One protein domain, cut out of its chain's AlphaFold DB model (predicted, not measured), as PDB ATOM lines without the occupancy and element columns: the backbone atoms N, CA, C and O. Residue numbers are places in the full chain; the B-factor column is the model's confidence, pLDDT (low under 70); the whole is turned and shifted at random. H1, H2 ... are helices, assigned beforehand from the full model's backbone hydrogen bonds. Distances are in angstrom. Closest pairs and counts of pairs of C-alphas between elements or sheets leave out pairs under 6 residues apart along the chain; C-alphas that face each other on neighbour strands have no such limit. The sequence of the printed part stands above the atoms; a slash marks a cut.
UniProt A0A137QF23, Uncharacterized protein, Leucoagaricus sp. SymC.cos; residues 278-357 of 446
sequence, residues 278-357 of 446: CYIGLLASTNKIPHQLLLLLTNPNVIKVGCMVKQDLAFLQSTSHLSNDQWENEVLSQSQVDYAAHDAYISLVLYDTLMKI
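What this domain is: This is residues 278 to 357 of the 446 residues of an uncharacterized protein of Leucoagaricus sp. SymC.cos (UniProt A0A137QF23). An open, loosely built frame of helices: the long helix H4 forms one long side, and three short helices, H1, H2 and H3, lie across from it, none of the four touching another. The long link of residues 319 to 333 curves round one end from H3 to H4, while residues 297 to 303, of which 297 and 298 belong to H2 and the rest to the loop from H2 to H3, stick out. The printed part has 80 residues with four named helices, H1, H2, H3 and H4 in that order along the chain, and no named strand, and its class is all helix. It is only just compact, close to loose, with a radius of gyration of the C-alphas of 14.0 A, and its C-alphas span 40 by 29 by 20 A.

Where its parts are: The printed part begins at Cys 278, and H1 follows at once, residues 279 to 285, starting with C-alpha 279 at (-48.171, -86.691, 6.802) and 10.5 A long from first to last C-alpha. H2 is residues 291 to 298, 10.4 A long. H3 is residues 309 to 318, 13.9 A long, with C-alpha 309 at (-57.146, -76.266, 18.564). H4 is residues 334 to 356, the longest helix with 23 residues and 33.1 A, ending with C-alpha 356 at (-42.298, -69.335, 31.305).

How they stand to each other: H1 and H3 are close but not clearly touching, with 1 pair of C-alphas within 8 A, and their closest C-alphas, those of Ala 284 and Leu 316, are 7.4 A apart. The two run the same way at a steep tilt of 44 degrees, 13.7 A from centre to centre. H1 and H2 are apart, and so are H2 and H3. H4 is apart from H1, from H2 and from H3. Residues 309 to 314, which belong to H3, stand free. In H1, H2, H3 and H4 every O i to N i+4 pair is within hydrogen-bond range.

The domain as a whole: The two C-alphas farthest apart are those of Glu 330 and Ile 357, 40.6 A, and the first and last printed C-alphas, of Cys 278 and Ile 357, are 30.9 A apart. The printed part has no cut. The link from H1 to H2 is tight with 5 residues, that from H2 to H3 is short with 10, and that from H3 to H4 is long with 15. The C-alphas of the long link, residues 319 to 333, lie 12 to 17 A from the mean of the C-alphas. The mean pLDDT of the printed part is 79.9, and 18 residues are under 70: residues 278 to 287, residue 316 and residues 319 to 325. H1 has a mean pLDDT of 64 and H4 one of 89 in this predicted model.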
ATOM      1  N   CYS A 278     -46.489 -82.709   7.170       53.44
ATOM      2  CA  CYS A 278     -47.331 -82.995   6.009       53.44
ATOM      3  C   CYS A 278     -48.109 -84.334   6.099       53.44
ATOM      4  O   CYS A 278     -49.196 -84.461   5.540       53.44
ATOM      5  N   TYR A 279     -47.612 -85.332   6.841       63.69
ATOM      6  CA  TYR A 279     -48.171 -86.691   6.802       63.69
ATOM      7  C   TYR A 279     -49.556 -86.800   7.457       63.69
ATOM      8  O   TYR A 279     -50.378 -87.608   7.039       63.69
ATOM      9  N   ILE A 280     -49.858 -85.968   8.461       63.78
ATOM     10  CA  ILE A 280     -51.133 -86.047   9.195       63.78
ATOM     11  C   ILE A 280     -52.315 -85.572   8.333       63.78
ATOM     12  O   ILE A 280     -53.393 -86.159   8.414       63.78
ATOM     13  N   GLY A 281     -52.113 -84.566   7.474       63.75
ATOM     14  CA  GLY A 281     -53.155 -84.063   6.571       63.75
ATOM     15  C   GLY A 281     -53.589 -85.103   5.534       63.75
ATOM     16  O   GLY A 281     -54.781 -85.348   5.364       63.75
ATOM     17  N   LEU A 282     -52.621 -85.795   4.926       65.38
ATOM     18  CA  LEU A 282     -52.875 -86.881   3.971       65.38
ATOM     19  C   LEU A 282     -53.582 -88.080   4.631       65.38
ATOM     20  O   LEU A 282     -54.455 -88.719   4.052       65.38
ATOM     21  N   LEU A 283     -53.244 -88.382   5.884       65.38
ATOM     22  CA  LEU A 283     -53.911 -89.442   6.638       65.38
ATOM     23  C   LEU A 283     -55.359 -89.088   7.007       65.38
ATOM     24  O   LEU A 283     -56.224 -89.966   7.021       65.38
ATOM     25  N   ALA A 284     -55.640 -87.810   7.272       62.59
ATOM     26  CA  ALA A 284     -56.993 -87.340   7.550       62.59
ATOM     27  C   ALA A 284     -57.903 -87.430   6.310       62.59
ATOM     28  O   ALA A 284     -59.048 -87.862   6.444       62.59
ATOM     29  N   SER A 285     -57.397 -87.112   5.110       61.41
ATOM     30  CA  SER A 285     -58.191 -87.179   3.869       61.41
ATOM     31  C   SER A 285     -58.596 -88.608   3.488       61.41
ATOM     32  O   SER A 285     -59.660 -88.828   2.914       61.41
ATOM     33  N   THR A 286     -57.815 -89.616   3.890       69.19
ATOM     34  CA  THR A 286     -58.163 -91.034   3.673       69.19
ATOM     35  C   THR A 286     -59.185 -91.592   4.676       69.19
ATOM     36  O   THR A 286     -59.489 -92.787   4.635       69.19
ATOM     37  N   ASN A 287     -59.721 -90.765   5.590       62.81
ATOM     38  CA  ASN A 287     -60.579 -91.180   6.714       62.81
ATOM     39  C   ASN A 287     -59.966 -92.292   7.591       62.81
ATOM     40  O   ASN A 287     -60.670 -92.983   8.333       62.81
ATOM     41  N   LYS A 288     -58.645 -92.475   7.530       74.38
ATOM     42  CA  LYS A 288     -57.909 -93.468   8.308       74.38
ATOM     43  C   LYS A 288     -56.826 -92.754   9.092       74.38
ATOM     44  O   LYS A 288     -55.657 -92.782   8.727       74.38
ATOM     45  N   ILE A 289     -57.212 -92.161  10.220       75.19
ATOM     46  CA  ILE A 289     -56.235 -91.790  11.247       75.19
ATOM     47  C   ILE A 289     -55.539 -93.093  11.668       75.19
ATOM     48  O   ILE A 289     -56.221 -93.990  12.178       75.19
ATOM     49  N   PRO A 290     -54.218 -93.251  11.462       81.88
ATOM     50  CA  PRO A 290     -53.533 -94.467  11.851       81.88
ATOM     51  C   PRO A 290     -53.735 -94.714  13.337       81.88
ATOM     52  O   PRO A 290     -53.657 -93.786  14.146       81.88
ATOM     53  N   HIS A 291     -53.946 -95.973  13.713       81.62
ATOM     54  CA  HIS A 291     -54.121 -96.358  15.113       81.62
ATOM     55  C   HIS A 291     -52.994 -95.812  16.010       81.62
ATOM     56  O   HIS A 291     -53.238 -95.370  17.128       81.62
ATOM     57  N   GLN A 292     -51.770 -95.742  15.481       84.69
ATOM     58  CA  GLN A 292     -50.604 -95.165  16.150       84.69
ATOM     59  C   GLN A 292     -50.764 -93.667  16.461       84.69
ATOM     60  O   GLN A 292     -50.439 -93.233  17.566       84.69
ATOM     61  N   LEU A 293     -51.306 -92.879  15.526       83.31
ATOM     62  CA  LEU A 293     -51.566 -91.458  15.755       83.31
ATOM     63  C   LEU A 293     -52.672 -91.276  16.799       83.31
ATOM     64  O   LEU A 293     -52.550 -90.427  17.677       83.31
ATOM     65  N   LEU A 294     -53.705 -92.122  16.773       85.00
ATOM     66  CA  LEU A 294     -54.736 -92.120  17.810       85.00
ATOM     67  C   LEU A 294     -54.147 -92.424  19.200       85.00
ATOM     68  O   LEU A 294     -54.485 -91.736  20.162       85.00
ATOM     69  N   LEU A 295     -53.235 -93.398  19.319       89.19
ATOM     70  CA  LEU A 295     -52.532 -93.694  20.577       89.19
ATOM     71  C   LEU A 295     -51.707 -92.495  21.071       89.19
ATOM     72  O   LEU A 295     -51.749 -92.162  22.254       89.19
ATOM     73  N   LEU A 296     -51.006 -91.798  20.173       88.94
ATOM     74  CA  LEU A 296     -50.251 -90.590  20.520       88.94
ATOM     75  C   LEU A 296     -51.178 -89.457  20.996       88.94
ATOM     76  O   LEU A 296     -50.945 -88.844  22.045       88.94
ATOM     77  N   LEU A 297     -52.263 -89.207  20.257       86.88
ATOM     78  CA  LEU A 297     -53.247 -88.170  20.574       86.88
ATOM     79  C   LEU A 297     -53.996 -88.457  21.884       86.88
ATOM     80  O   LEU A 297     -54.280 -87.524  22.638       86.88
ATOM     81  N   THR A 298     -54.236 -89.727  22.215       88.75
ATOM     82  CA  THR A 298     -54.918 -90.143  23.456       88.75
ATOM     83  C   THR A 298     -53.995 -90.262  24.673       88.75
ATOM     84  O   THR A 298     -54.487 -90.273  25.798       88.75
ATOM     85  N   ASN A 299     -52.672 -90.291  24.496       92.69
ATOM     86  CA  ASN A 299     -51.730 -90.419  25.611       92.69
ATOM     87  C   ASN A 299     -51.706 -89.150  26.501       92.69
ATOM     88  O   ASN A 299     -51.300 -88.091  26.016       92.69
ATOM     89  N   PRO A 300     -52.068 -89.223  27.797       93.69
ATOM     90  CA  PRO A 300     -52.115 -88.052  28.681       93.69
ATOM     91  C   PRO A 300     -50.734 -87.471  29.021       93.69
ATOM     92  O   PRO A 300     -50.651 -86.319  29.434       93.69
ATOM     93  N   ASN A 301     -49.654 -88.234  28.831       93.12
ATOM     94  CA  ASN A 301     -48.286 -87.779  29.100       93.12
ATOM     95  C   ASN A 301     -47.691 -86.968  27.942       93.12
ATOM     96  O   ASN A 301     -46.621 -86.384  28.085       93.12
ATOM     97  N   VAL A 302     -48.368 -86.939  26.792       91.94
ATOM     98  CA  VAL A 302     -47.972 -86.129  25.640       91.94
ATOM     99  C   VAL A 302     -48.848 -84.886  25.623       91.94
ATOM    100  O   VAL A 302     -50.056 -84.980  25.377       91.94
ATOM    101  N   ILE A 303     -48.247 -83.726  25.880       90.31
ATOM    102  CA  ILE A 303     -48.919 -82.432  25.757       90.31
ATOM    103  C   ILE A 303     -49.031 -82.105  24.270       90.31
ATOM    104  O   ILE A 303     -48.041 -82.127  23.544       90.31
ATOM    105  N   LYS A 304     -50.252 -81.823  23.814       90.81
ATOM    106  CA  LYS A 304     -50.515 -81.376  22.447       90.81
ATOM    107  C   LYS A 304     -50.638 -79.869  22.463       90.81
ATOM    108  O   LYS A 304     -51.410 -79.317  23.245       90.81
ATOM    109  N   VAL A 305     -49.873 -79.232  21.597       89.19
ATOM    110  CA  VAL A 305     -49.806 -77.786  21.471       89.19
ATOM    111  C   VAL A 305     -50.231 -77.429  20.057       89.19
ATOM    112  O   VAL A 305     -49.782 -78.056  19.103       89.19
ATOM    113  N   GLY A 306     -51.098 -76.433  19.936       89.38
ATOM    114  CA  GLY A 306     -51.524 -75.884  18.657       89.38
ATOM    115  C   GLY A 306     -52.233 -74.552  18.862       89.38
ATOM    116  O   GLY A 306     -52.770 -74.277  19.943       89.38
ATOM    117  N   CYS A 307     -52.235 -73.723  17.831       85.31
ATOM    118  CA  CYS A 307     -53.040 -72.512  17.789       85.31
ATOM    119  C   CYS A 307     -54.470 -72.869  17.370       85.31
ATOM    120  O   CYS A 307     -54.679 -73.678  16.486       85.31
ATOM    121  N   MET A 308     -55.481 -72.283  18.022       82.00
ATOM    122  CA  MET A 308     -56.895 -72.472  17.645       82.00
ATOM    123  C   MET A 308     -57.399 -73.934  17.627       82.00
ATOM    124  O   MET A 308     -58.392 -74.224  16.964       82.00
ATOM    125  N   VAL A 309     -56.841 -74.814  18.471       83.75
ATOM    126  CA  VAL A 309     -57.146 -76.266  18.564       83.75
ATOM    127  C   VAL A 309     -58.639 -76.623  18.517       83.75
ATOM    128  O   VAL A 309     -59.009 -77.686  18.035       83.75
ATOM    129  N   LYS A 310     -59.542 -75.766  19.013       81.81
ATOM    130  CA  LYS A 310     -60.995 -76.012  18.920       81.81
ATOM    131  C   LYS A 310     -61.489 -76.099  17.476       81.81
ATOM    132  O   LYS A 310     -62.351 -76.924  17.190       81.81
ATOM    133  N   GLN A 311     -60.984 -75.227  16.611       81.81
ATOM    134  CA  GLN A 311     -61.320 -75.223  15.197       81.81
ATOM    135  C   GLN A 311     -60.698 -76.439  14.509       81.81
ATOM    136  O   GLN A 311     -61.410 -77.135  13.793       81.81
ATOM    137  N   ASP A 312     -59.449 -76.778  14.833       79.25
ATOM    138  CA  ASP A 312     -58.793 -77.987  14.317       79.25
ATOM    139  C   ASP A 312     -59.518 -79.264  14.739       79.25
ATOM    140  O   ASP A 312     -59.721 -80.159  13.930       79.25
ATOM    141  N   LEU A 313     -59.981 -79.350  15.988       77.00
ATOM    142  CA  LEU A 313     -60.780 -80.479  16.467       77.00
ATOM    143  C   LEU A 313     -62.129 -80.559  15.752       77.00
ATOM    144  O   LEU A 313     -62.560 -81.655  15.400       77.00
ATOM    145  N   ALA A 314     -62.790 -79.422  15.521       80.00
ATOM    146  CA  ALA A 314     -64.020 -79.386  14.736       80.00
ATOM    147  C   ALA A 314     -63.759 -79.829  13.290       80.00
ATOM    148  O   ALA A 314     -64.566 -80.566  12.726       80.00
ATOM    149  N   PHE A 315     -62.619 -79.444  12.709       76.12
ATOM    150  CA  PHE A 315     -62.188 -79.914  11.399       76.12
ATOM    151  C   PHE A 315     -61.927 -81.418  11.403       76.12
ATOM    152  O   PHE A 315     -62.591 -82.118  10.653       76.12
ATOM    153  N   LEU A 316     -61.116 -81.944  12.321       68.06
ATOM    154  CA  LEU A 316     -60.858 -83.384  12.470       68.06
ATOM    155  C   LEU A 316     -62.136 -84.220  12.673       68.06
ATOM    156  O   LEU A 316     -62.172 -85.395  12.317       68.06
ATOM    157  N   GLN A 317     -63.183 -83.635  13.259       73.31
ATOM    158  CA  GLN A 317     -64.489 -84.277  13.438       73.31
ATOM    159  C   GLN A 317     -65.408 -84.154  12.213       73.31
ATOM    160  O   GLN A 317     -66.317 -84.969  12.058       73.31
ATOM    161  N   SER A 318     -65.211 -83.137  11.367       72.94
ATOM    162  CA  SER A 318     -66.081 -82.807  10.226       72.94
ATOM    163  C   SER A 318     -65.475 -83.122   8.856       72.94
ATOM    164  O   SER A 318     -66.197 -83.060   7.856       72.94
ATOM    165  N   THR A 319     -64.197 -83.515   8.794       55.44
ATOM    166  CA  THR A 319     -63.385 -83.775   7.585       55.44
ATOM    167  C   THR A 319     -63.894 -84.878   6.654       55.44
ATOM    168  O   THR A 319     -63.217 -85.237   5.703       55.44
ATOM    169  N   SER A 320     -65.131 -85.341   6.807       53.75
ATOM    170  CA  SER A 320     -65.826 -86.053   5.734       53.75
ATOM    171  C   SER A 320     -66.051 -85.223   4.450       53.75
ATOM    172  O   SER A 320     -66.337 -85.842   3.429       53.75
ATOM    173  N   HIS A 321     -65.948 -83.875   4.448       52.69
ATOM    174  CA  HIS A 321     -66.448 -83.059   3.314       52.69
ATOM    175  C   HIS A 321     -65.712 -81.741   2.953       52.69
ATOM    176  O   HIS A 321     -66.301 -80.906   2.264       52.69
ATOM    177  N   LEU A 322     -64.471 -81.489   3.379       53.59
ATOM    178  CA  LEU A 322     -63.808 -80.196   3.099       53.59
ATOM    179  C   LEU A 322     -63.016 -80.200   1.784       53.59
ATOM    180  O   LEU A 322     -61.796 -80.209   1.794       53.59
ATOM    181  N   SER A 323     -63.743 -80.095   0.671       52.44
ATOM    182  CA  SER A 323     -63.242 -80.023  -0.711       52.44
ATOM    183  C   SER A 323     -62.550 -78.692  -1.061       52.44
ATOM    184  O   SER A 323     -62.968 -77.988  -1.985       52.44
ATOM    185  N   ASN A 324     -61.545 -78.272  -0.291       58.12
ATOM    186  CA  ASN A 324     -60.656 -77.195  -0.730       58.12
ATOM    187  C   ASN A 324     -59.422 -77.833  -1.378       58.12
ATOM    188  O   ASN A 324     -58.410 -78.080  -0.724       58.12
ATOM    189  N   ASP A 325     -59.547 -78.062  -2.687       62.00
ATOM    190  CA  ASP A 325     -58.688 -78.843  -3.596       62.00
ATOM    191  C   ASP A 325     -57.164 -78.560  -3.550       62.00
ATOM    192  O   ASP A 325     -56.383 -79.228  -4.223       62.00
ATOM    193  N   GLN A 326     -56.679 -77.566  -2.797       72.44
ATOM    194  CA  GLN A 326     -55.258 -77.191  -2.785       72.44
ATOM    195  C   GLN A 326     -54.407 -77.945  -1.756       72.44
ATOM    196  O   GLN A 326     -53.221 -78.167  -2.014       72.44
ATOM    197  N   TRP A 327     -54.980 -78.341  -0.616       78.56
ATOM    198  CA  TRP A 327     -54.273 -79.087   0.442       78.56
ATOM    199  C   TRP A 327     -54.501 -80.600   0.364       78.56
ATOM    200  O   TRP A 327     -53.826 -81.356   1.054       78.56
ATOM    201  N   GLU A 328     -55.426 -81.036  -0.495       77.62
ATOM    202  CA  GLU A 328     -55.724 -82.452  -0.754       77.62
ATOM    203  C   GLU A 328     -54.841 -83.058  -1.856       77.62
ATOM    204  O   GLU A 328     -54.936 -84.250  -2.143       77.62
ATOM    205  N   ASN A 329     -53.965 -82.256  -2.471       81.25
ATOM    206  CA  ASN A 329     -53.030 -82.747  -3.475       81.25
ATOM    207  C   ASN A 329     -52.055 -83.751  -2.850       81.25
ATOM    208  O   ASN A 329     -51.438 -83.473  -1.823       81.25
ATOM    209  N   GLU A 330     -51.865 -84.892  -3.518       83.25
ATOM    210  CA  GLU A 330     -50.919 -85.940  -3.105       83.25
ATOM    211  C   GLU A 330     -49.488 -85.397  -2.962       83.25
ATOM    212  O   GLU A 330     -48.731 -85.804  -2.082       83.25
ATOM    213  N   VAL A 331     -49.143 -84.420  -3.802       85.69
ATOM    214  CA  VAL A 331     -47.871 -83.707  -3.757       85.69
ATOM    215  C   VAL A 331     -48.134 -82.262  -3.349       85.69
ATOM    216  O   VAL A 331     -48.612 -81.456  -4.147       85.69
ATOM    217  N   LEU A 332     -47.802 -81.924  -2.102       85.19
ATOM    218  CA  LEU A 332     -47.803 -80.534  -1.653       85.19
ATOM    219  C   LEU A 332     -46.625 -79.770  -2.262       85.19
ATOM    220  O   LEU A 332     -45.516 -80.291  -2.401       85.19
ATOM    221  N   SER A 333     -46.849 -78.496  -2.577       88.25
ATOM    222  CA  SER A 333     -45.760 -77.592  -2.953       88.25
ATOM    223  C   SER A 333     -44.816 -77.346  -1.768       88.25
ATOM    224  O   SER A 333     -45.233 -77.368  -0.609       88.25
ATOM    225  N   GLN A 334     -43.538 -77.059  -2.041       88.75
ATOM    226  CA  GLN A 334     -42.554 -76.797  -0.981       88.75
ATOM    227  C   GLN A 334     -42.989 -75.646  -0.061       88.75
ATOM    228  O   GLN A 334     -42.801 -75.729   1.145       88.75
ATOM    229  N   SER A 335     -43.638 -74.611  -0.603       85.31
ATOM    230  CA  SER A 335     -44.173 -73.497   0.187       85.31
ATOM    231  C   SER A 335     -45.282 -73.925   1.151       85.31
ATOM    232  O   SER A 335     -45.328 -73.431   2.272       85.31
ATOM    233  N   GLN A 336     -46.157 -74.854   0.752       85.75
ATOM    234  CA  GLN A 336     -47.184 -75.424   1.636       85.75
ATOM    235  C   GLN A 336     -46.561 -76.272   2.748       85.75
ATOM    236  O   GLN A 336     -46.973 -76.166   3.904       85.75
ATOM    237  N   VAL A 337     -45.548 -77.079   2.414       87.38
ATOM    238  CA  VAL A 337     -44.797 -77.871   3.401       87.38
ATOM    239  C   VAL A 337     -44.092 -76.955   4.398       87.38
ATOM    240  O   VAL A 337     -44.207 -77.165   5.605       87.38
ATOM    241  N   ASP A 338     -43.409 -75.918   3.908       84.75
ATOM    242  CA  ASP A 338     -42.730 -74.940   4.752       84.75
ATOM    243  C   ASP A 338     -43.737 -74.207   5.643       84.75
ATOM    244  O   ASP A 338     -43.498 -74.081   6.840       84.75
ATOM    245  N   TYR A 339     -44.880 -73.773   5.106       87.12
ATOM    246  CA  TYR A 339     -45.939 -73.133   5.888       87.12
ATOM    247  C   TYR A 339     -46.433 -74.034   7.030       87.12
ATOM    248  O   TYR A 339     -46.439 -73.610   8.185       87.12
ATOM    249  N   ALA A 340     -46.777 -75.291   6.731       86.81
ATOM    250  CA  ALA A 340     -47.249 -76.246   7.734       86.81
ATOM    251  C   ALA A 340     -46.184 -76.539   8.807       86.81
ATOM    252  O   ALA A 340     -46.497 -76.650   9.993       86.81
ATOM    253  N   ALA A 341     -44.911 -76.629   8.407       87.19
ATOM    254  CA  ALA A 341     -43.806 -76.808   9.343       87.19
ATOM    255  C   ALA A 341     -43.622 -75.587  10.262       87.19
ATOM    256  O   ALA A 341     -43.406 -75.756  11.463       87.19
ATOM    257  N   HIS A 342     -43.737 -74.368   9.723       87.88
ATOM    258  CA  HIS A 342     -43.640 -73.140  10.516       87.88
ATOM    259  C   HIS A 342     -44.796 -73.003  11.507       87.88
ATOM    260  O   HIS A 342     -44.545 -72.637  12.651       87.88
ATOM    261  N   ASP A 343     -46.028 -73.328  11.117       87.06
ATOM    262  CA  ASP A 343     -47.193 -73.241  12.007       87.06
ATOM    263  C   ASP A 343     -47.053 -74.161  13.239       87.06
ATOM    264  O   ASP A 343     -47.259 -73.743  14.388       87.06
ATOM    265  N   ALA A 344     -46.566 -75.389  13.023       88.00
ATOM    266  CA  ALA A 344     -46.253 -76.326  14.101       88.00
ATOM    267  C   ALA A 344     -45.087 -75.840  14.982       88.00
ATOM    268  O   ALA A 344     -45.164 -75.904  16.213       88.00
ATOM    269  N   TYR A 345     -44.014 -75.332  14.369       90.12
ATOM    270  CA  TYR A 345     -42.848 -74.825  15.094       90.12
ATOM    271  C   TYR A 345     -43.193 -73.603  15.956       90.12
ATOM    272  O   TYR A 345     -42.867 -73.574  17.142       90.12
ATOM    273  N   ILE A 346     -43.903 -72.623  15.393       89.94
ATOM    274  CA  ILE A 346     -44.314 -71.406  16.103       89.94
ATOM    275  C   ILE A 346     -45.228 -71.754  17.274       89.94
ATOM    276  O   ILE A 346     -45.047 -71.205  18.358       89.94
ATOM    277  N   SER A 347     -46.153 -72.702  17.097       90.00
ATOM    278  CA  SER A 347     -47.008 -73.180  18.188       90.00
ATOM    279  C   SER A 347     -46.189 -73.717  19.368       90.00
ATOM    280  O   SER A 347     -46.481 -73.386  20.520       90.00
ATOM    281  N   LEU A 348     -45.132 -74.497  19.101       89.62
ATOM    282  CA  LEU A 348     -44.233 -75.017  20.137       89.62
ATOM    283  C   LEU A 348     -43.441 -73.900  20.831       89.62
ATOM    284  O   LEU A 348     -43.432 -73.833  22.059       89.62
ATOM    285  N   VAL A 349     -42.833 -72.991  20.062       92.31
ATOM    286  CA  VAL A 349     -42.080 -71.849  20.615       92.31
ATOM    287  C   VAL A 349     -42.985 -70.961  21.471       92.31
ATOM    288  O   VAL A 349     -42.594 -70.518  22.556       92.31
ATOM    289  N   LEU A 350     -44.215 -70.720  21.011       89.81
ATOM    290  CA  LEU A 350     -45.204 -69.946  21.747       89.81
ATOM    291  C   LEU A 350     -45.572 -70.644  23.056       89.81
ATOM    292  O   LEU A 350     -45.610 -69.990  24.093       89.81
ATOM    293  N   TYR A 351     -45.789 -71.958  23.038       92.25
ATOM    294  CA  TYR A 351     -46.046 -72.722  24.254       92.25
ATOM    295  C   TYR A 351     -44.895 -72.638  25.252       92.25
ATOM    296  O   TYR A 351     -45.135 -72.292  26.406       92.25
ATOM    297  N   ASP A 352     -43.656 -72.857  24.817       92.75
ATOM    298  CA  ASP A 352     -42.484 -72.755  25.693       92.75
ATOM    299  C   ASP A 352     -42.338 -71.350  26.284       92.75
ATOM    300  O   ASP A 352     -41.930 -71.181  27.434       92.75
ATOM    301  N   THR A 353     -42.698 -70.326  25.511       92.12
ATOM    302  CA  THR A 353     -42.683 -68.931  25.960       92.12
ATOM    303  C   THR A 353     -43.796 -68.664  26.972       92.12
ATOM    304  O   THR A 353     -43.531 -68.127  28.047       92.12
ATOM    305  N   LEU A 354     -45.025 -69.095  26.688       87.56
ATOM    306  CA  LEU A 354     -46.172 -68.940  27.585       87.56
ATOM    307  C   LEU A 354     -46.002 -69.733  28.885       87.56
ATOM    308  O   LEU A 354     -46.419 -69.263  29.939       87.56
ATOM    309  N   MET A 355     -45.348 -70.896  28.846       89.62
ATOM    310  CA  MET A 355     -45.060 -71.706  30.033       89.62
ATOM    311  C   MET A 355     -44.030 -71.069  30.973       89.62
ATOM    312  O   MET A 355     -44.005 -71.397  32.159       89.62
ATOM    313  N   LYS A 356     -43.197 -70.149  30.470       89.31
ATOM    314  CA  LYS A 356     -42.298 -69.335  31.305       89.31
ATOM    315  C   LYS A 356     -43.042 -68.209  32.019       89.31
ATOM    316  O   LYS A 356     -42.539 -67.702  33.021       89.31
ATOM    317  N   ILE A 357     -44.220 -67.815  31.530       85.12
ATOM    318  CA  ILE A 357     -45.048 -66.811  32.193       85.12
ATOM    319  C   ILE A 357     -45.671 -67.475  33.428       85.12
ATOM    320  O   ILE A 357     -46.398 -68.464  33.294       85.12
TER     321      ILE A 357